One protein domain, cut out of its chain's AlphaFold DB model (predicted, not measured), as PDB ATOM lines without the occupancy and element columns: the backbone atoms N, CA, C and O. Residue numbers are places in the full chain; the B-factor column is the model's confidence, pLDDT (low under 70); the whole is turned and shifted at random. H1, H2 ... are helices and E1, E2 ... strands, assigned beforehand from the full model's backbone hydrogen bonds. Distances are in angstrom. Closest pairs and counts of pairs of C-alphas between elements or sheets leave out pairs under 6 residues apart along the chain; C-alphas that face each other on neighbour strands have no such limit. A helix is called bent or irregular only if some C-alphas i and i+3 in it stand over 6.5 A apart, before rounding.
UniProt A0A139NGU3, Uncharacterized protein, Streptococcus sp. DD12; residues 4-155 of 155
ATOM      1  N   LEU A   4      -6.069  29.387 -27.125       95.62
ATOM      2  CA  LEU A   4      -5.863  29.343 -28.576       95.62
ATOM      3  C   LEU A   4      -6.661  28.184 -29.180       95.62
ATOM      4  O   LEU A   4      -6.624  27.075 -28.658       95.62
ATOM      5  N   ILE A   5      -7.333  28.431 -30.304       96.88
ATOM      6  CA  ILE A   5      -8.014  27.392 -31.081       96.88
ATOM      7  C   ILE A   5      -7.293  27.261 -32.418       96.88
ATOM      8  O   ILE A   5      -7.226  28.219 -33.195       96.88
ATOM      9  N   GLY A   6      -6.728  26.086 -32.668       95.88
ATOM     10  CA  GLY A   6      -6.088  25.733 -33.919       95.88
ATOM     11  C   GLY A   6      -6.998  24.885 -34.786       95.88
ATOM     12  O   GLY A   6      -7.329  23.764 -34.419       95.88
ATOM     13  N   LEU A   7      -7.393  25.428 -35.937       96.69
ATOM     14  CA  LEU A   7      -8.166  24.718 -36.951       96.69
ATOM     15  C   LEU A   7      -7.203  24.224 -38.029       96.69
ATOM     16  O   LEU A   7      -6.722  25.020 -38.832       96.69
ATOM     17  N   ASP A   8      -6.886  22.937 -37.980       96.25
ATOM     18  CA  ASP A   8      -6.045  22.205 -38.928       96.25
ATOM     19  C   ASP A   8      -4.742  22.909 -39.335       96.25
ATOM     20  O   ASP A   8      -4.452  23.153 -40.509       96.25
ATOM     21  N   TRP A   9      -3.946  23.292 -38.337       94.69
ATOM     22  CA  TRP A   9      -2.729  24.064 -38.563       94.69
ATOM     23  C   TRP A   9      -1.674  23.311 -39.379       94.69
ATOM     24  O   TRP A   9      -1.215  22.237 -38.999       94.69
ATOM     25  N   ALA A  10      -1.166  23.974 -40.419       93.00
ATOM     26  CA  ALA A  10       0.126  23.640 -41.004       93.00
ATOM     27  C   ALA A  10       1.249  24.044 -40.033       93.00
ATOM     28  O   ALA A  10       1.457  25.227 -39.745       93.00
ATOM     29  N   LEU A  11       1.971  23.054 -39.516       94.25
ATOM     30  CA  LEU A  11       3.014  23.243 -38.507       94.25
ATOM     31  C   LEU A  11       4.388  23.450 -39.161       94.25
ATOM     32  O   LEU A  11       4.603  22.993 -40.279       94.25
ATOM     33  N   PRO A  12       5.371  24.086 -38.496       93.94
ATOM     34  CA  PRO A  12       6.680  24.339 -39.106       93.94
ATOM     35  C   PRO A  12       7.339  23.101 -39.736       93.94
ATOM     36  O   PRO A  12       7.863  23.187 -40.843       93.94
ATOM     37  N   ALA A  13       7.220  21.941 -39.084       93.69
ATOM     38  CA  ALA A  13       7.731  20.669 -39.591       93.69
ATOM     39  C   ALA A  13       7.073  20.221 -40.913       93.69
ATOM     40  O   ALA A  13       7.725  19.570 -41.724       93.69
ATOM     41  N   SER A  14       5.811  20.590 -41.176       93.94
ATOM     42  CA  SER A  14       5.179  20.279 -42.462       93.94
ATOM     43  C   SER A  14       5.783  21.085 -43.605       93.94
ATOM     44  O   SER A  14       5.873  20.583 -44.718       93.94
ATOM     45  N   TYR A  15       6.237  22.315 -43.350       91.62
ATOM     46  CA  TYR A  15       6.888  23.134 -44.375       91.62
ATOM     47  C   TYR A  15       8.285  22.628 -44.737       91.62
ATOM     48  O   TYR A  15       8.664  22.705 -45.899       91.62
ATOM     49  N   GLU A  16       9.033  22.052 -43.792       88.12
ATOM     50  CA  GLU A  16      10.341  21.435 -44.082       88.12
ATOM     51  C   GLU A  16      10.234  20.283 -45.093       88.12
ATOM     52  O   GLU A  16      11.108  20.105 -45.940       88.12
ATOM     53  N   ASP A  17       9.123  19.553 -45.043       90.12
ATOM     54  CA  ASP A  17       8.815  18.435 -45.930       90.12
ATOM     55  C   ASP A  17       7.995  18.833 -47.167       90.12
ATOM     56  O   ASP A  17       7.693  17.984 -48.020       90.12
ATOM     57  N   LEU A  18       7.589  20.101 -47.266       86.06
ATOM     58  CA  LEU A  18       6.781  20.587 -48.370       86.06
ATOM     59  C   LEU A  18       7.643  20.657 -49.632       86.06
ATOM     60  O   LEU A  18       8.649  21.363 -49.705       86.06
ATOM     61  N   LYS A  19       7.226  19.932 -50.673       80.56
ATOM     62  CA  LYS A  19       7.860  20.014 -51.991       80.56
ATOM     63  C   LYS A  19       7.433  21.301 -52.687       80.56
ATOM     64  O   LYS A  19       6.463  21.321 -53.443       80.56
ATOM     65  N   GLU A  20       8.148  22.383 -52.421       73.88
ATOM     66  CA  GLU A  20       7.899  23.651 -53.093       73.88
ATOM     67  C   GLU A  20       8.538  23.704 -54.483       73.88
ATOM     68  O   GLU A  20       9.665  23.263 -54.715       73.88
ATOM     69  N   HIS A  21       7.822  24.332 -55.413       81.56
ATOM     70  CA  HIS A  21       8.330  24.649 -56.743       81.56
ATOM     71  C   HIS A  21       8.210  26.160 -57.005       81.56
ATOM     72  O   HIS A  21       7.411  26.582 -57.847       81.56
ATOM     73  N   PRO A  22       8.992  27.008 -56.306       80.94
ATOM     74  CA  PRO A  22       8.839  28.468 -56.346       80.94
ATOM     75  C   PRO A  22       8.992  29.047 -57.760       80.94
ATOM     76  O   PRO A  22       8.315  30.014 -58.122       80.94
ATOM     77  N   THR A  23       9.822  28.423 -58.601       85.12
ATOM     78  CA  THR A  23       9.966  28.777 -60.021       85.12
ATOM     79  C   THR A  23       8.685  28.506 -60.812       85.12
ATOM     80  O   THR A  23       8.257  29.366 -61.581       85.12
ATOM     81  N   LEU A  24       8.029  27.356 -60.592       87.06
ATOM     82  CA  LEU A  24       6.757  27.027 -61.246       87.06
ATOM     83  C   LEU A  24       5.646  27.981 -60.804       87.06
ATOM     84  O   LEU A  24       4.881  28.455 -61.640       87.06
ATOM     85  N   ILE A  25       5.587  28.327 -59.515       87.62
ATOM     86  CA  ILE A  25       4.576  29.264 -59.005       87.62
ATOM     87  C   ILE A  25       4.830  30.682 -59.527       87.62
ATOM     88  O   ILE A  25       3.890  31.378 -59.909       87.62
ATOM     89  N   THR A  26       6.094  31.103 -59.626       89.69
ATOM     90  CA  THR A  26       6.455  32.388 -60.244       89.69
ATOM     91  C   THR A  26       6.036  32.430 -61.713       89.69
ATOM     92  O   THR A  26       5.450  33.420 -62.153       89.69
ATOM     93  N   LEU A  27       6.282  31.356 -62.468       90.25
ATOM     94  CA  LEU A  27       5.835  31.246 -63.853       90.25
ATOM     95  C   LEU A  27       4.305  31.313 -63.950       90.25
ATOM     96  O   LEU A  27       3.779  32.099 -64.733       90.25
ATOM     97  N   ALA A  28       3.590  30.560 -63.112       88.50
ATOM     98  CA  ALA A  28       2.131  30.576 -63.058       88.50
ATOM     99  C   ALA A  28       1.585  31.979 -62.710       88.50
ATOM    100  O   ALA A  28       0.640  32.470 -63.325       88.50
ATOM    101  N   TYR A  29       2.208  32.694 -61.775       91.25
ATOM    102  CA  TYR A  29       1.857  34.088 -61.496       91.25
ATOM    103  C   TYR A  29       1.972  34.974 -62.747       91.25
ATOM    104  O   TYR A  29       1.071  35.774 -63.029       91.25
ATOM    105  N   TRP A  30       3.049  34.820 -63.524       92.19
ATOM    106  CA  TRP A  30       3.229  35.568 -64.765       92.19
ATOM    107  C   TRP A  30       2.186  35.206 -65.818       92.19
ATOM    108  O   TRP A  30       1.643  36.130 -66.425       92.19
ATOM    109  N   THR A  31       1.819  33.927 -65.984       89.25
ATOM    110  CA  THR A  31       0.754  33.533 -66.929       89.25
ATOM    111  C   THR A  31      -0.569  34.222 -66.598       89.25
ATOM    112  O   THR A  31      -1.261  34.699 -67.500       89.25
ATOM    113  N   ARG A  32      -0.897  34.383 -65.309       89.06
ATOM    114  CA  ARG A  32      -2.052  35.179 -64.872       89.06
ATOM    115  C   ARG A  32      -1.885  36.670 -65.176       89.06
ATOM    116  O   ARG A  32      -2.836  37.287 -65.653       89.06
ATOM    117  N   LYS A  33      -0.704  37.262 -64.957       89.31
ATOM    118  CA  LYS A  33      -0.450  38.695 -65.227       89.31
ATOM    119  C   LYS A  33      -0.610  39.090 -66.692       89.31
ATOM    120  O   LYS A  33      -1.096  40.184 -66.953       89.31
ATOM    121  N   ILE A  34      -0.262  38.202 -67.618       92.19
ATOM    122  CA  ILE A  34      -0.429  38.433 -69.061       92.19
ATOM    123  C   ILE A  34      -1.779  37.930 -69.602       92.19
ATOM    124  O   ILE A  34      -2.018  37.959 -70.805       92.19
ATOM    125  N   GLY A  35      -2.682  37.468 -68.728       89.88
ATOM    126  CA  GLY A  35      -4.040  37.058 -69.096       89.88
ATOM    127  C   GLY A  35      -4.176  35.645 -69.675       89.88
ATOM    128  O   GLY A  35      -5.276  35.273 -70.084       89.88
ATOM    129  N   LEU A  36      -3.112  34.833 -69.671       90.94
ATOM    130  CA  LEU A  36      -3.137  33.461 -70.198       90.94
ATOM    131  C   LEU A  36      -3.861  32.459 -69.292       90.94
ATOM    132  O   LEU A  36      -4.233  31.386 -69.758       90.94
ATOM    133  N   LEU A  37      -4.144  32.814 -68.033       88.19
ATOM    134  CA  LEU A  37      -4.962  31.982 -67.140       88.19
ATOM    135  C   LEU A  37      -6.355  31.670 -67.732       88.19
ATOM    136  O   LEU A  37      -6.971  30.670 -67.377       88.19
ATOM    137  N   ARG A  38      -6.837  32.482 -68.683       88.25
ATOM    138  CA  ARG A  38      -8.113  32.263 -69.386       88.25
ATOM    139  C   ARG A  38      -8.157  30.989 -70.227       88.25
ATOM    140  O   ARG A  38      -9.245  30.493 -70.493       88.25
ATOM    141  N   TYR A  39      -6.997  30.466 -70.614       89.06
ATOM    142  CA  TYR A  39      -6.873  29.255 -71.425       89.06
ATOM    143  C   TYR A  39      -6.646  27.994 -70.585       89.06
ATOM    144  O   TYR A  39      -6.516  26.905 -71.138       89.06
ATOM    145  N   PHE A  40      -6.575  28.119 -69.257       87.62
ATOM    146  CA  PHE A  40      -6.395  26.970 -68.376       87.62
ATOM    147  C   PHE A  40      -7.716  26.201 -68.243       87.62
ATOM    148  O   PHE A  40      -8.780  26.833 -68.180       87.62
ATOM    149  N   PRO A  41      -7.669  24.858 -68.172       89.00
ATOM    150  CA  PRO A  41      -8.871  24.053 -68.017       89.00
ATOM    151  C   PRO A  41      -9.587  24.410 -66.710       89.00
ATOM    152  O   PRO A  41      -8.944  24.645 -65.685       89.00
ATOM    153  N   GLU A  42     -10.923  24.448 -66.740       86.81
ATOM    154  CA  GLU A  42     -11.733  24.849 -65.578       86.81
ATOM    155  C   GLU A  42     -11.449  23.973 -64.348       86.81
ATOM    156  O   GLU A  42     -11.444  24.488 -63.235       86.81
ATOM    157  N   SER A  43     -11.079  22.702 -64.539       86.50
ATOM    158  CA  SER A  43     -10.692  21.777 -63.462       86.50
ATOM    159  C   SER A  43      -9.551  22.275 -62.564       86.50
ATOM    160  O   SER A  43      -9.409  21.796 -61.442       86.50
ATOM    161  N   VAL A  44      -8.747  23.249 -63.014       83.88
ATOM    162  CA  VAL A  44      -7.672  23.854 -62.210       83.88
ATOM    163  C   VAL A  44      -8.219  24.678 -61.041       83.88
ATOM    164  O   VAL A  44      -7.583  24.746 -59.992       83.88
ATOM    165  N   TYR A  45      -9.372  25.326 -61.209       84.31
ATOM    166  CA  TYR A  45      -9.934  26.265 -60.228       84.31
ATOM    167  C   TYR A  45     -11.403  26.000 -59.877       84.31
ATOM    168  O   TYR A  45     -11.939  26.629 -58.970       84.31
ATOM    169  N   LEU A  46     -12.055  25.064 -60.564       87.12
ATOM    170  CA  LEU A  46     -13.420  24.613 -60.321       87.12
ATOM    171  C   LEU A  46     -13.405  23.106 -60.059       87.12
ATOM    172  O   LEU A  46     -13.311  22.308 -60.987       87.12
ATOM    173  N   LYS A  47     -13.494  22.726 -58.780       78.75
ATOM    174  CA  LYS A  47     -13.539  21.318 -58.350       78.75
ATOM    175  C   LYS A  47     -14.962  20.753 -58.243       78.75
ATOM    176  O   LYS A  47     -15.124  19.541 -58.291       78.75
ATOM    177  N   ASN A  48     -15.976  21.609 -58.103       80.75
ATOM    178  CA  ASN A  48     -17.374  21.195 -57.969       80.75
ATOM    179  C   ASN A  48     -18.040  21.054 -59.353       80.75
ATOM    180  O   ASN A  48     -18.101  22.025 -60.111       80.75
ATOM    181  N   SER A  49     -18.530  19.851 -59.670       80.62
ATOM    182  CA  SER A  49     -19.225  19.526 -60.923       80.62
ATOM    183  C   SER A  49     -20.674  20.002 -60.980       80.62
ATOM    184  O   SER A  49     -21.211  20.151 -62.078       80.62
ATOM    185  N   ASP A  50     -21.288  20.274 -59.831       88.81
ATOM    186  CA  ASP A  50     -22.741  20.422 -59.691       88.81
ATOM    187  C   ASP A  50     -23.213  21.871 -59.899       88.81
ATOM    188  O   ASP A  50     -24.378  22.207 -59.697       88.81
ATOM    189  N   LEU A  51     -22.303  22.748 -60.330       89.69
ATOM    190  CA  LEU A  51     -22.570  24.162 -60.570       89.69
ATOM    191  C   LEU A  51     -23.320  24.391 -61.889       89.69
ATOM    192  O   LEU A  51     -22.945  23.889 -62.956       89.69
ATOM    193  N   THR A  52     -24.320  25.269 -61.844       94.06
ATOM    194  CA  THR A  52     -25.024  25.774 -63.027       94.06
ATOM    195  C   THR A  52     -24.085  26.552 -63.958       94.06
ATOM    196  O   THR A  52     -23.006  27.015 -63.577       94.06
ATOM    197  N   LYS A  53     -24.502  26.770 -65.213       93.25
ATOM    198  CA  LYS A  53     -23.705  27.541 -66.188       93.25
ATOM    199  C   LYS A  53     -23.383  28.962 -65.704       93.25
ATOM    200  O   LYS A  53     -22.264  29.430 -65.910       93.25
ATOM    201  N   SER A  54     -24.341  29.636 -65.064       94.88
ATOM    202  CA  SER A  54     -24.157  30.987 -64.521       94.88
ATOM    203  C   SER A  54     -23.167  31.009 -63.360       94.88
ATOM    204  O   SER A  54     -22.294  31.873 -63.327       94.88
ATOM    205  N   GLU A  55     -23.247  30.042 -62.445       93.50
ATOM    206  CA  GLU A  55     -22.308  29.934 -61.322       93.50
ATOM    207  C   GLU A  55     -20.895  29.645 -61.824       93.50
ATOM    208  O   GLU A  55     -19.954  30.347 -61.459       93.50
ATOM    209  N   ARG A  56     -20.737  28.693 -62.754       92.94
ATOM    210  CA  ARG A  56     -19.439  28.402 -63.387       92.94
ATOM    211  C   ARG A  56     -18.829  29.640 -64.035       92.94
ATOM    212  O   ARG A  56     -17.637  29.903 -63.872       92.94
ATOM    213  N   GLN A  57     -19.640  30.438 -64.731       92.06
ATOM    214  CA  GLN A  57     -19.188  31.693 -65.325       92.06
ATOM    215  C   GLN A  57     -18.703  32.692 -64.259       92.06
ATOM    216  O   GLN A  57     -17.649  33.304 -64.446       92.06
ATOM    217  N   GLN A  58     -19.420  32.837 -63.142       92.94
ATOM    218  CA  GLN A  58     -19.013  33.706 -62.031       92.94
ATOM    219  C   GLN A  58     -17.708  33.230 -61.381       92.94
ATOM    220  O   GLN A  58     -16.773  34.022 -61.234       92.94
ATOM    221  N   TYR A  59     -17.595  31.936 -61.070       92.06
ATOM    222  CA  TYR A  59     -16.380  31.339 -60.510       92.06
ATOM    223  C   TYR A  59     -15.166  31.532 -61.414       92.06
ATOM    224  O   TYR A  59     -14.084  31.858 -60.933       92.06
ATOM    225  N   ARG A  60     -15.340  31.403 -62.730       90.69
ATOM    226  CA  ARG A  60     -14.272  31.644 -63.701       90.69
ATOM    227  C   ARG A  60     -13.764  33.086 -63.657       90.69
ATOM    228  O   ARG A  60     -12.556  33.315 -63.625       90.69
ATOM    229  N   PHE A  61     -14.665  34.068 -63.596       90.81
ATOM    230  CA  PHE A  61     -14.266  35.471 -63.449       90.81
ATOM    231  C   PHE A  61     -13.563  35.741 -62.117       90.81
ATOM    232  O   PHE A  61     -12.560  36.461 -62.089       90.81
ATOM    233  N   LEU A  62     -14.043  35.135 -61.028       91.62
ATOM    234  CA  LEU A  62     -13.385  35.208 -59.727       91.62
ATOM    235  C   LEU A  62     -11.982  34.602 -59.787       91.62
ATOM    236  O   LEU A  62     -11.032  35.279 -59.398       91.62
ATOM    237  N   ALA A  63     -11.821  33.404 -60.351       90.50
ATOM    238  CA  ALA A  63     -10.532  32.736 -60.499       90.50
ATOM    239  C   ALA A  63      -9.522  33.610 -61.254       90.50
ATOM    240  O   ALA A  63      -8.403  33.801 -60.785       90.50
ATOM    241  N   TYR A  64      -9.915  34.248 -62.361       88.06
ATOM    242  CA  TYR A  64      -9.025  35.164 -63.091       88.06
ATOM    243  C   TYR A  64      -8.582  36.370 -62.258       88.06
ATOM    244  O   TYR A  64      -7.463  36.875 -62.408       88.06
ATOM    245  N   LYS A  65      -9.462  36.839 -61.369       86.94
ATOM    246  CA  LYS A  65      -9.188  37.966 -60.484       86.94
ATOM    247  C   LYS A  65      -8.271  37.569 -59.329       86.94
ATOM    248  O   LYS A  65      -7.334  38.319 -59.053       86.94
ATOM    249  N   ILE A  66      -8.523  36.434 -58.674       88.25
ATOM    250  CA  ILE A  66      -7.931  36.102 -57.367       88.25
ATOM    251  C   ILE A  66      -6.825  35.045 -57.422       88.25
ATOM    252  O   ILE A  66      -5.919  35.092 -56.592       88.25
ATOM    253  N   LEU A  67      -6.871  34.111 -58.374       88.75
ATOM    254  CA  LEU A  67      -5.922  33.002 -58.428       88.75
ATOM    255  C   LEU A  67      -4.526  33.518 -58.798       88.75
ATOM    256  O   LEU A  67      -4.385  34.449 -59.597       88.75
ATOM    257  N   LEU A  68      -3.492  32.899 -58.220       89.19
ATOM    258  CA  LEU A  68      -2.087  33.267 -58.437       89.19
ATOM    259  C   LEU A  68      -1.864  34.759 -58.141       89.19
ATOM    260  O   LEU A  68      -1.306  35.523 -58.935       89.19
ATOM    261  N   SER A  69      -2.387  35.201 -56.998       89.88
ATOM    262  CA  SER A  69      -2.253  36.578 -56.537       89.88
ATOM    263  C   SER A  69      -0.817  36.895 -56.111       89.88
ATOM    264  O   SER A  69       0.014  36.015 -55.888       89.88
ATOM    265  N   THR A  70      -0.522  38.186 -55.948       91.69
ATOM    266  CA  THR A  70       0.748  38.628 -55.359       91.69
ATOM    267  C   THR A  70       0.916  38.109 -53.927       91.69
ATOM    268  O   THR A  70       2.039  37.818 -53.533       91.69
ATOM    269  N   ALA A  71      -0.176  37.942 -53.171       92.00
ATOM    270  CA  ALA A  71      -0.128  37.377 -51.823       92.00
ATOM    271  C   ALA A  71       0.338  35.914 -51.847       92.00
ATOM    272  O   ALA A  71       1.307  35.592 -51.169       92.00
ATOM    273  N   MET A  72      -0.248  35.079 -52.715       90.50
ATOM    274  CA  MET A  72       0.180  33.682 -52.891       90.50
ATOM    275  C   MET A  72       1.651  33.593 -53.325       90.50
ATOM    276  O   MET A  72       2.415  32.791 -52.799       90.50
ATOM    277  N   LEU A  73       2.085  34.454 -54.255       92.00
ATOM    278  CA  LEU A  73       3.491  34.501 -54.663       92.00
ATOM    279  C   LEU A  73       4.414  34.892 -53.495       92.00
ATOM    280  O   LEU A  73       5.472  34.295 -53.318       92.00
ATOM    281  N   ASN A  74       4.033  35.888 -52.697       93.12
ATOM    282  CA  ASN A  74       4.826  36.316 -51.546       93.12
ATOM    283  C   ASN A  74       4.890  35.242 -50.454       93.12
ATOM    284  O   ASN A  74       5.939  35.081 -49.829       93.12
ATOM    285  N   GLU A  75       3.811  34.489 -50.255       90.62
ATOM    286  CA  GLU A  75       3.777  33.359 -49.331       90.62
ATOM    287  C   GLU A  75       4.828  32.319 -49.722       90.62
ATOM    288  O   GLU A  75       5.736  32.060 -48.940       90.62
ATOM    289  N   THR A  76       4.856  31.881 -50.982       89.50
ATOM    290  CA  THR A  76       5.859  30.906 -51.467       89.50
ATOM    291  C   THR A  76       7.309  31.385 -51.368       89.50
ATOM    292  O   THR A  76       8.236  30.586 -51.349       89.50
ATOM    293  N   ARG A  77       7.547  32.700 -51.293       90.31
ATOM    294  CA  ARG A  77       8.896  33.266 -51.119       90.31
ATOM    295  C   ARG A  77       9.331  33.352 -49.660       90.31
ATOM    296  O   ARG A  77      10.521  33.499 -49.393       90.31
ATOM    297  N   THR A  78       8.383  33.360 -48.727       92.12
ATOM    298  CA  THR A  78       8.647  33.699 -47.321       92.12
ATOM    299  C   THR A  78       8.281  32.588 -46.351       92.12
ATOM    300  O   THR A  78       8.827  32.567 -45.249       92.12
ATOM    301  N   VAL A  79       7.426  31.645 -46.749       91.56
ATOM    302  CA  VAL A  79       6.858  30.628 -45.866       91.56
ATOM    303  C   VAL A  79       7.927  29.741 -45.234       91.56
ATOM    304  O   VAL A  79       7.926  29.602 -44.018       91.56
ATOM    305  N   MET A  80       8.937  29.294 -45.987       90.75
ATOM    306  CA  MET A  80      10.056  28.510 -45.439       90.75
ATOM    307  C   MET A  80      10.833  29.269 -44.354       90.75
ATOM    308  O   MET A  80      11.107  28.744 -43.275       90.75
ATOM    309  N   LYS A  81      11.145  30.549 -44.598       93.19
ATOM    310  CA  LYS A  81      11.837  31.404 -43.618       93.19
ATOM    311  C   LYS A  81      10.958  31.674 -42.393       93.19
ATOM    312  O   LYS A  81      11.462  31.743 -41.273       93.19
ATOM    313  N   ASN A  82       9.653  31.838 -42.597       93.44
ATOM    314  CA  ASN A  82       8.694  32.058 -41.522       93.44
ATOM    315  C   ASN A  82       8.515  30.793 -40.673       93.44
ATOM    316  O   ASN A  82       8.551  30.898 -39.450       93.44
ATOM    317  N   ALA A  83       8.430  29.614 -41.290       93.44
ATOM    318  CA  ALA A  83       8.381  28.326 -40.605       93.44
ATOM    319  C   ALA A  83       9.621  28.126 -39.722       93.44
ATOM    320  O   ALA A  83       9.481  27.882 -38.529       93.44
ATOM    321  N   GLN A  84      10.826  28.370 -40.254       93.25
ATOM    322  CA  GLN A  84      12.077  28.325 -39.477       93.25
ATOM    323  C   GLN A  84      12.138  29.354 -38.342       93.25
ATOM    324  O   GLN A  84      12.819  29.155 -37.336       93.25
ATOM    325  N   LYS A  85      11.495  30.512 -38.518       94.38
ATOM    326  CA  LYS A  85      11.411  31.518 -37.460       94.38
ATOM    327  C   LYS A  85      10.486  31.031 -36.349       94.38
ATOM    328  O   LYS A  85      10.865  31.129 -35.189       94.38
ATOM    329  N   VAL A  86       9.309  30.516 -36.703       91.94
ATOM    330  CA  VAL A  86       8.282  30.056 -35.758       91.94
ATOM    331  C   VAL A  86       8.692  28.762 -35.052       91.94
ATOM    332  O   VAL A  86       8.398  28.626 -33.872       91.94
ATOM    333  N   SER A  87       9.443  27.863 -35.700       92.00
ATOM    334  CA  SER A  87       9.905  26.599 -35.097       92.00
ATOM    335  C   SER A  87      10.793  26.777 -33.861       92.00
ATOM    336  O   SER A  87      10.943  25.853 -33.070       92.00
ATOM    337  N   LYS A  88      11.361  27.972 -33.669       90.25
ATOM    338  CA  LYS A  88      12.171  28.335 -32.495       90.25
ATOM    339  C   LYS A  88      11.334  28.750 -31.286       90.25
ATOM    340  O   LYS A  88      11.899  28.994 -30.223       90.25
ATOM    341  N   PHE A  89      10.020  28.881 -31.450       85.88
ATOM    342  CA  PHE A  89       9.099  29.279 -30.397       85.88
ATOM    343  C   PHE A  89       8.233  28.096 -29.981       85.88
ATOM    344  O   PHE A  89       7.754  27.327 -30.810       85.88
ATOM    345  N   THR A  90       7.995  27.995 -28.680       85.50
ATOM    346  CA  THR A  90       6.976  27.123 -28.105       85.50
ATOM    347  C   THR A  90       5.797  27.966 -27.647       85.50
ATOM    348  O   THR A  90       5.940  29.153 -27.332       85.50
ATOM    349  N   ILE A  91       4.610  27.364 -27.628       90.00
ATOM    350  CA  ILE A  91       3.456  28.015 -27.013       90.00
ATOM    351  C   ILE A  91       3.708  28.054 -25.510       90.00
ATOM    352  O   ILE A  91       4.155  27.077 -24.911       90.00
ATOM    353  N   TYR A  92       3.447  29.204 -24.900       91.56
ATOM    354  CA  TYR A  92       3.634  29.347 -23.470       91.56
ATOM    355  C   TYR A  92       2.714  28.386 -22.690       91.56
ATOM    356  O   TYR A  92       1.514  28.369 -22.976       91.56
ATOM    357  N   PRO A  93       3.216  27.658 -21.673       91.88
ATOM    358  CA  PRO A  93       2.434  26.643 -20.958       91.88
ATOM    359  C   PRO A  93       1.143  27.149 -20.301       91.88
ATOM    360  O   PRO A  93       0.211  26.380 -20.111       91.88
ATOM    361  N   GLN A  94       1.060  28.439 -19.958       93.75
ATOM    362  CA  GLN A  94      -0.148  29.049 -19.389       93.75
ATOM    363  C   GLN A  94      -1.271  29.301 -20.409       93.75
ATOM    364  O   GLN A  94      -2.341  29.770 -20.029       93.75
ATOM    365  N   ILE A  95      -1.020  29.077 -21.700       94.94
ATOM    366  CA  ILE A  95      -2.012  29.245 -22.758       94.94
ATOM    367  C   ILE A  95      -2.544  27.862 -23.121       94.94
ATOM    368  O   ILE A  95      -1.836  27.083 -23.761       94.94
ATOM    369  N   SER A  96      -3.789  27.572 -22.743       96.50
ATOM    370  CA  SER A  96      -4.481  26.366 -23.201       96.50
ATOM    371  C   SER A  96      -4.715  26.431 -24.709       96.50
ATOM    372  O   SER A  96      -5.101  27.476 -25.240       96.50
ATOM    373  N   VAL A  97      -4.488  25.318 -25.400       97.44
ATOM    374  CA  VAL A  97      -4.647  25.188 -26.849       97.44
ATOM    375  C   VAL A  97      -5.556  24.008 -27.152       97.44
ATOM    376  O   VAL A  97      -5.260  22.894 -26.733       97.44
ATOM    377  N   LEU A  98      -6.606  24.241 -27.931       98.00
ATOM    378  CA  LEU A  98      -7.334  23.181 -28.621       98.00
ATOM    379  C   LEU A  98      -6.807  23.104 -30.051       98.00
ATOM    380  O   LEU A  98      -6.871  24.094 -30.776       98.00
ATOM    381  N   LEU A  99      -6.290  21.953 -30.464       97.75
ATOM    382  CA  LEU A  99      -5.810  21.700 -31.818       97.75
ATOM    383  C   LEU A  99      -6.724  20.674 -32.497       97.75
ATOM    384  O   LEU A  99      -6.622  19.478 -32.239       97.75
ATOM    385  N   LEU A 100      -7.611  21.145 -33.370       98.19
ATOM    386  CA  LEU A 100      -8.438  20.295 -34.224       98.19
ATOM    387  C   LEU A 100      -7.632  19.918 -35.471       98.19
ATOM    388  O   LEU A 100      -7.130  20.803 -36.162       98.19
ATOM    389  N   VAL A 101      -7.498  18.623 -35.752       97.94
ATOM    390  CA  VAL A 101      -6.642  18.086 -36.820       97.94
ATOM    391  C   VAL A 101      -7.480  17.225 -37.759       97.94
ATOM    392  O   VAL A 101      -8.142  16.290 -37.313       97.94
ATOM    393  N   SER A 102      -7.437  17.518 -39.055       97.44
ATOM    394  CA  SER A 102      -8.114  16.740 -40.095       97.44
ATOM    395  C   SER A 102      -7.458  15.372 -40.310       97.44
ATOM    396  O   SER A 102      -6.388  15.050 -39.775       97.44
ATOM    397  N   ASN A 103      -8.062  14.563 -41.174       96.00
ATOM    398  CA  ASN A 103      -7.433  13.371 -41.725       96.00
ATOM    399  C   ASN A 103      -6.439  13.707 -42.856       96.00
ATOM    400  O   ASN A 103      -5.928  12.797 -43.489       96.00
ATOM    401  N   GLY A 104      -6.157  14.982 -43.141       94.25
ATOM    402  CA  GLY A 104      -5.191  15.416 -44.153       94.25
ATOM    403  C   GLY A 104      -5.650  15.297 -45.610       94.25
ATOM    404  O   GLY A 104      -4.905  15.722 -46.499       94.25
ATOM    405  N   GLU A 105      -6.842  14.763 -45.900       93.94
ATOM    406  CA  GLU A 105      -7.386  14.745 -47.261       93.94
ATOM    407  C   GLU A 105      -7.528  16.177 -47.803       93.94
ATOM    408  O   GLU A 105      -8.013  17.078 -47.123       93.94
ATOM    409  N   GLY A 106      -7.080  16.412 -49.037       88.19
ATOM    410  CA  GLY A 106      -7.052  17.751 -49.633       88.19
ATOM    411  C   GLY A 106      -5.791  18.561 -49.312       88.19
ATOM    412  O   GLY A 106      -5.563  19.584 -49.960       88.19
ATOM    413  N   SER A 107      -4.939  18.081 -48.400       90.06
ATOM    414  CA  SER A 107      -3.572  18.581 -48.226       90.06
ATOM    415  C   SER A 107      -2.595  17.956 -49.240       90.06
ATOM    416  O   SER A 107      -2.937  17.065 -50.020       90.06
ATOM    417  N   SER A 108      -1.338  18.406 -49.207       88.88
ATOM    418  CA  SER A 108      -0.230  17.839 -49.994       88.88
ATOM    419  C   SER A 108       0.391  16.579 -49.369       88.88
ATOM    420  O   SER A 108       1.350  16.034 -49.919       88.88
ATOM    421  N   PHE A 109      -0.089  16.148 -48.199       93.62
ATOM    422  CA  PHE A 109       0.499  15.077 -47.395       93.62
ATOM    423  C   PHE A 109      -0.447  13.882 -47.280       93.62
ATOM    424  O   PHE A 109      -1.661  14.014 -47.410       93.62
ATOM    425  N   SER A 110       0.107  12.695 -47.013       93.88
ATOM    426  CA  SER A 110      -0.731  11.550 -46.652       93.88
ATOM    427  C   SER A 110      -1.420  11.805 -45.304       93.88
ATOM    428  O   SER A 110      -0.820  12.465 -44.449       93.88
ATOM    429  N   PRO A 111      -2.603  11.212 -45.063       93.56
ATOM    430  CA  PRO A 111      -3.314  11.338 -43.792       93.56
ATOM    431  C   PRO A 111      -2.450  11.123 -42.550       93.56
ATOM    432  O   PRO A 111      -2.364  11.974 -41.665       93.56
ATOM    433  N   SER A 112      -1.708  10.015 -42.537       93.56
ATOM    434  CA  SER A 112      -0.799   9.670 -41.444       93.56
ATOM    435  C   SER A 112       0.306  10.705 -41.248       93.56
ATOM    436  O   SER A 112       0.656  11.036 -40.119       93.56
ATOM    437  N   LYS A 113       0.866  11.239 -42.339       96.12
ATOM    438  CA  LYS A 113       1.947  12.221 -42.281       96.12
ATOM    439  C   LYS A 113       1.434  13.565 -41.767       96.12
ATOM    440  O   LYS A 113       2.097  14.164 -40.928       96.12
ATOM    441  N   TRP A 114       0.247  13.982 -42.205       96.75
ATOM    442  CA  TRP A 114      -0.410  15.199 -41.736       96.75
ATOM    443  C   TRP A 114      -0.642  15.177 -40.220       96.75
ATOM    444  O   TRP A 114      -0.130  16.034 -39.499       96.75
ATOM    445  N   GLN A 115      -1.310  14.137 -39.715       96.81
ATOM    446  CA  GLN A 115      -1.592  14.005 -38.282       96.81
ATOM    447  C   GLN A 115      -0.319  13.839 -37.443       96.81
ATOM    448  O   GLN A 115      -0.237  14.367 -36.333       96.81
ATOM    449  N   ASN A 116       0.714  13.178 -37.979       97.19
ATOM    450  CA  ASN A 116       1.996  13.031 -37.291       97.19
ATOM    451  C   ASN A 116       2.674  14.373 -36.982       97.19
ATOM    452  O   ASN A 116       3.343  14.469 -35.951       97.19
ATOM    453  N   TYR A 117       2.490  15.414 -37.803       96.81
ATOM    454  CA  TYR A 117       2.999  16.746 -37.465       96.81
ATOM    455  C   TYR A 117       2.338  17.301 -36.205       96.81
ATOM    456  O   TYR A 117       3.038  17.790 -35.320       96.81
ATOM    457  N   ALA A 118       1.014  17.173 -36.091       96.81
ATOM    458  CA  ALA A 118       0.270  17.609 -34.914       96.81
ATOM    459  C   ALA A 118       0.635  16.798 -33.664       96.81
ATOM    460  O   ALA A 118       0.868  17.382 -32.606       96.81
ATOM    461  N   ILE A 119       0.781  15.473 -33.795       96.88
ATOM    462  CA  ILE A 119       1.242  14.592 -32.711       96.88
ATOM    463  C   ILE A 119       2.629  15.020 -32.223       96.88
ATOM    464  O   ILE A 119       2.860  15.133 -31.019       96.88
ATOM    465  N   ALA A 120       3.569  15.242 -33.145       95.81
ATOM    466  CA  ALA A 120       4.928  15.647 -32.805       95.81
ATOM    467  C   ALA A 120       4.960  17.030 -32.145       95.81
ATOM    468  O   ALA A 120       5.704  17.224 -31.188       95.81
ATOM    469  N   PHE A 121       4.132  17.961 -32.622       94.69
ATOM    470  CA  PHE A 121       4.019  19.296 -32.053       94.69
ATOM    471  C   PHE A 121       3.434  19.274 -30.640       94.69
ATOM    472  O   PHE A 121       4.031  19.851 -29.741       94.69
ATOM    473  N   ALA A 122       2.326  18.570 -30.406       94.81
ATOM    474  CA  ALA A 122       1.688  18.495 -29.089       94.81
ATOM    475  C   ALA A 122       2.466  17.636 -28.071       94.81
ATOM    476  O   ALA A 122       2.175  17.659 -26.873       94.81
ATOM    477  N   ARG A 123       3.463  16.863 -28.520       94.06
ATOM    478  CA  ARG A 123       4.234  15.959 -27.662       94.06
ATOM    479  C   ARG A 123       4.864  16.716 -26.492       94.06
ATOM    480  O   ARG A 123       5.591  17.685 -26.682       94.06
ATOM    481  N   ASN A 124       4.642  16.203 -25.284       88.62
ATOM    482  CA  ASN A 124       5.151  16.760 -24.026       88.62
ATOM    483  C   ASN A 124       4.651  18.185 -23.702       88.62
ATOM    484  O   ASN A 124       5.242  18.848 -22.852       88.62
ATOM    485  N   GLN A 125       3.571  18.650 -24.337       93.44
ATOM    486  CA  GLN A 125       2.931  19.934 -24.039       93.44
ATOM    487  C   GLN A 125       1.548  19.687 -23.424       93.44
ATOM    488  O   GLN A 125       0.570  19.477 -24.133       93.44
ATOM    489  N   SER A 126       1.456  19.694 -22.090       93.69
ATOM    490  CA  SER A 126       0.205  19.398 -21.365       93.69
ATOM    491  C   SER A 126      -0.894  20.445 -21.554       93.69
ATOM    492  O   SER A 126      -2.055  20.169 -21.274       93.69
ATOM    493  N   ASN A 127      -0.539  21.639 -22.024       95.50
ATOM    494  CA  ASN A 127      -1.476  22.710 -22.341       95.50
ATOM    495  C   ASN A 127      -2.125  22.557 -23.728       95.50
ATOM    496  O   ASN A 127      -2.956  23.390 -24.078       95.50
ATOM    497  N   ILE A 128      -1.750  21.541 -24.518       96.81
ATOM    498  CA  ILE A 128      -2.303  21.298 -25.854       96.81
ATOM    499  C   ILE A 128      -3.204  20.061 -25.827       96.81
ATOM    500  O   ILE A 128      -2.737  18.938 -25.652       96.81
ATOM    501  N   GLN A 129      -4.498  20.271 -26.058       97.31
ATOM    502  CA  GLN A 129      -5.481  19.226 -26.319       97.31
ATOM    503  C   GLN A 129      -5.642  19.067 -27.833       97.31
ATOM    504  O   GLN A 129      -6.103  19.987 -28.502       97.31
ATOM    505  N   SER A 130      -5.284  17.904 -28.375       97.56
ATOM    506  CA  SER A 130      -5.475  17.599 -29.798       97.56
ATOM    507  C   SER A 130      -6.703  16.717 -30.015       97.56
ATOM    508  O   SER A 130      -6.828  15.679 -29.367       97.56
ATOM    509  N   VAL A 131      -7.561  17.086 -30.964       97.88
ATOM    510  CA  VAL A 131      -8.716  16.292 -31.411       97.88
ATOM    511  C   VAL A 131      -8.518  15.951 -32.882       97.88
ATOM    512  O   VAL A 131      -8.340  16.841 -33.711       97.88
ATOM    513  N   TYR A 132      -8.534  14.661 -33.205       97.25
ATOM    514  CA  TYR A 132      -8.341  14.164 -34.567       97.25
ATOM    515  C   TYR A 132      -9.696  13.811 -35.169       97.25
ATOM    516  O   TYR A 132     -10.427  12.992 -34.617       97.25
ATOM    517  N   MET A 133     -10.022  14.438 -36.293       96.06
ATOM    518  CA  MET A 133     -11.322  14.342 -36.943       96.06
ATOM    519  C   MET A 133     -11.191  13.585 -38.261       96.06
ATOM    520  O   MET A 133     -10.262  13.827 -39.034       96.06
ATOM    521  N   ASP A 134     -12.145  12.701 -38.549       95.25
ATOM    522  CA  ASP A 134     -12.245  12.054 -39.860       95.25
ATOM    523  C   ASP A 134     -12.947  12.981 -40.864       95.25
ATOM    524  O   ASP A 134     -14.102  12.787 -41.240       95.25
ATOM    525  N   ALA A 135     -12.264  14.070 -41.215       95.19
ATOM    526  CA  ALA A 135     -12.711  15.120 -42.128       95.19
ATOM    527  C   ALA A 135     -11.530  15.596 -42.987       95.19
ATOM    528  O   ALA A 135     -10.400  15.515 -42.506       95.19
ATOM    529  N   PRO A 136     -11.756  16.136 -44.201       95.06
ATOM    530  CA  PRO A 136     -10.689  16.718 -45.020       95.06
ATOM    531  C   PRO A 136     -10.139  18.023 -44.415       95.06
ATOM    532  O   PRO A 136     -10.671  18.534 -43.432       95.06
ATOM    533  N   HIS A 137      -9.093  18.587 -45.028       93.12
ATOM    534  CA  HIS A 137      -8.363  19.786 -44.578       93.12
ATOM    535  C   HIS A 137      -9.277  20.988 -44.267       93.12
ATOM    536  O   HIS A 137      -9.077  21.725 -43.304       93.12
ATOM    537  N   ASP A 138     -10.364  21.124 -45.024       90.38
ATOM    538  CA  ASP A 138     -11.417  22.118 -44.809       90.38
ATOM    539  C   ASP A 138     -12.455  21.646 -43.764       90.38
ATOM    540  O   ASP A 138     -13.668  21.778 -43.954       90.38
ATOM    541  N   LEU A 139     -11.999  21.063 -42.646       92.88
ATOM    542  CA  LEU A 139     -12.841  20.362 -41.658       92.88
ATOM    543  C   LEU A 139     -13.987  21.219 -41.103       92.88
ATOM    544  O   LEU A 139     -15.073  20.715 -40.831       92.88
ATOM    545  N   TYR A 140     -13.791  22.534 -41.016       90.81
ATOM    546  CA  TYR A 140     -14.778  23.502 -40.524       90.81
ATOM    547  C   TYR A 140     -15.888  23.803 -41.541       90.81
ATOM    548  O   TYR A 140     -16.945  24.315 -41.167       90.81
ATOM    549  N   HIS A 141     -15.680  23.463 -42.815       89.00
ATOM    550  CA  HIS A 141     -16.725  23.478 -43.833       89.00
ATOM    551  C   HIS A 141     -17.539  22.181 -43.839       89.00
ATOM    552  O   HIS A 141     -18.748  22.235 -44.055       89.00
ATOM    553  N   VAL A 142     -16.901  21.036 -43.578       91.06
ATOM    554  CA  VAL A 142     -17.543  19.713 -43.676       91.06
ATOM    555  C   VAL A 142     -18.228  19.299 -42.372       91.06
ATOM    556  O   VAL A 142     -19.375  18.864 -42.391       91.06
ATOM    557  N   GLN A 143     -17.559  19.468 -41.231       94.62
ATOM    558  CA  GLN A 143     -18.024  19.019 -39.913       94.62
ATOM    559  C   GLN A 143     -18.215  20.191 -38.946       94.62
ATOM    560  O   GLN A 143     -17.805  20.151 -37.790       94.62
ATOM    561  N   LYS A 144     -18.873  21.258 -39.413       95.00
ATOM    562  CA  LYS A 144     -19.097  22.487 -38.636       95.00
ATOM    563  C   LYS A 144     -19.687  22.236 -37.241       95.00
ATOM    564  O   LYS A 144     -19.248  22.869 -36.289       95.00
ATOM    565  N   ALA A 145     -20.695  21.367 -37.128       96.56
ATOM    566  CA  ALA A 145     -21.370  21.104 -35.854       96.56
ATOM    567  C   ALA A 145     -20.422  20.467 -34.827       96.56
ATOM    568  O   ALA A 145     -20.371  20.918 -33.690       96.56
ATOM    569  N   GLU A 146     -19.622  19.494 -35.262       96.50
ATOM    570  CA  GLU A 146     -18.622  18.842 -34.416       96.50
ATOM    571  C   GLU A 146     -17.525  19.827 -33.998       96.50
ATOM    572  O   GLU A 146     -17.207  19.936 -32.822       96.50
ATOM    573  N   VAL A 147     -17.004  20.624 -34.941       97.00
ATOM    574  CA  VAL A 147     -16.015  21.676 -34.646       97.00
ATOM    575  C   VAL A 147     -16.527  22.646 -33.585       97.00
ATOM    576  O   VAL A 147     -15.777  23.014 -32.686       97.00
ATOM    577  N   LEU A 148     -17.791  23.065 -33.683       97.19
ATOM    578  CA  LEU A 148     -18.404  23.945 -32.691       97.19
ATOM    579  C   LEU A 148     -18.537  23.254 -31.334       97.19
ATOM    580  O   LEU A 148     -18.125  23.853 -30.348       97.19
ATOM    581  N   SER A 149     -19.008  22.003 -31.293       97.75
ATOM    582  CA  SER A 149     -19.101  21.225 -30.049       97.75
ATOM    583  C   SER A 149     -17.746  21.125 -29.347       97.75
ATOM    584  O   SER A 149     -17.643  21.440 -28.171       97.75
ATOM    585  N   GLN A 150     -16.678  20.787 -30.080       97.56
ATOM    586  CA  GLN A 150     -15.327  20.678 -29.514       97.56
ATOM    587  C   GLN A 150     -14.803  22.013 -28.967       97.56
ATOM    588  O   GLN A 150     -14.072  22.038 -27.980       97.56
ATOM    589  N   ILE A 151     -15.147  23.132 -29.615       97.12
ATOM    590  CA  ILE A 151     -14.777  24.469 -29.137       97.12
ATOM    591  C   ILE A 151     -15.587  24.842 -27.891       97.12
ATOM    592  O   ILE A 151     -15.018  25.413 -26.967       97.12
ATOM    593  N   GLU A 152     -16.886  24.540 -27.866       96.94
ATOM    594  CA  GLU A 152     -17.770  24.799 -26.725       96.94
ATOM    595  C   GLU A 152     -17.354  23.980 -25.498       96.94
ATOM    596  O   GLU A 152     -17.213  24.557 -24.427       96.94
ATOM    597  N   ASP A 153     -17.053  22.690 -25.665       96.75
ATOM    598  CA  ASP A 153     -16.598  21.797 -24.588       96.75
ATOM    599  C   ASP A 153     -15.228  22.191 -24.009       96.75
ATOM    600  O   ASP A 153     -14.877  21.819 -22.888       96.75
ATOM    601  N   PHE A 154     -14.420  22.920 -24.782       96.62
ATOM    602  CA  PHE A 154     -13.093  23.368 -24.367       96.62
ATOM    603  C   PHE A 154     -13.114  24.647 -23.507       96.62
ATOM    604  O   PHE A 154     -12.119  24.930 -22.830       96.62
ATOM    605  N   PHE A 155     -14.203  25.425 -23.533       92.06
ATOM    606  CA  PHE A 155     -14.351  26.680 -22.781       92.06
ATOM    607  C   PHE A 155     -15.161  26.518 -21.492       92.06
ATOM    608  O   PHE A 155     -14.791  27.218 -20.517       92.06
TER     609      PHE A 155
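This is residues 4 to 155 of the 155 residues of an uncharacterized protein of Streptococcus sp. DD12 (UniProt A0A139NGU3). The model is an arch of two lobes: one is a small three-stranded sheet between two helices, H6 over one face and H8 over the other, and the other is a loose group of helices H2, H3 and H4. H5, with a kink, spans the gap between the lobes, side by side with H2 at one end and packing on H1 at the other, while H4 and H7 stay apart across the open side. The printed part has 152 residues, with eight named helices and three named strands in the order E1, H1, H2, H3, H4, H5, E2, H6, E3, H7, H8. The sheet has the order E1, E2, E3, all parallel, and the class is mostly helix. The whole is loose, with a radius of gyration of the C-alphas of 18.4 A and spans of 51 by 36 by 24 A.

In the sheet, E2, residues 96 to 101, is the inner strand, and E1, residues 4 to 7, and E3, residues 128 to 132, are the edge strands. E1 and E2 are parallel at 3 degrees, with N 6 and O 98 2.8 A apart, within hydrogen-bond range. E2 and E3 are parallel at 18 degrees, with N 99 and O 129 2.8 A apart, also within range. H6, residues 111 to 122, is on the sheet over E2 and E3 at a height over the sheet of 9.6 A, and runs along the strands, at 8 degrees to E3 on the local plane. E2, H6 and E3 form a strand-helix-strand unit, two parallel neighbour strands with a helix between them in the chain, and its crossover is right-handed. H8, residues 144 to 154, is on the opposite face, over E2 at a height of 9.9 A, and runs along the strands, at 21 degrees to E2 on the local plane. H7, residues 139 to 142, only just on the sheet with 5 pairs of C-alphas within 10 A, only grazes it with residues 139 to 140. H1, residues 12 to 16, only just touches H6 residues 114 to 117, with 3 pairs of C-alphas within 8 A; the closest are those of Ser 14 and Tyr 117, 6.5 A apart. H5, residues 70 to 86, touches H1 with its residues 79 to 86 alone, the closest C-alphas being those of Pro 12 and Ala 83, 4.6 A apart. With its residues 70 to 77 alone H5 touches H2, residues 22 to 33, at a shallow tilt of 25 degrees, opposite ways; the closest C-alphas are those of Pro 22 and Thr 76, 6.2 A apart. H3, residues 36 to 39, and H4, residues 53 to 66, are close but not clearly touching, the closest C-alphas being those of Leu 37 and Tyr 64, 6.6 A apart. E1, H1 to H5 and E2 form another strand-helix-strand unit. Every O i to N i+4 pair is within hydrogen-bond range in H1, H2, H4 and H8, against 11 of 13 in H5 and 7 of 8 in H6; H3 and H7 are too short for such a pair.

E1 begins at C-alpha 4, (-5.863, 29.343, -28.576), and E2, the longest strand, measures 16.1 A from first to last C-alpha. E3 measures 12.8 A, H6 17.1 A, H8 15.5 A, H2 16.4 A and H4 20.0 A. H5 measures 22.7 A from C-alpha 70, (0.748, 38.628, -55.359), to C-alpha 86; it is irregular, with C-alphas 77 and 80 7.5 A apart, and has a kink of 54 degrees near residue 80. H8 ends at C-alpha 154, (-13.093, 23.368, -24.367). H1, H3 and H7 are short, with 5, 4 and 4 residues.

The two C-alphas farthest apart are those of Tyr 39 and Gln 94, 52.5 A. The printed part has no cut and ends at residue 155, the chain's last. The link from H3 to H4, residues 40 to 52, is long. The mean pLDDT of the printed part is 92.0, and no printed residue is under 70.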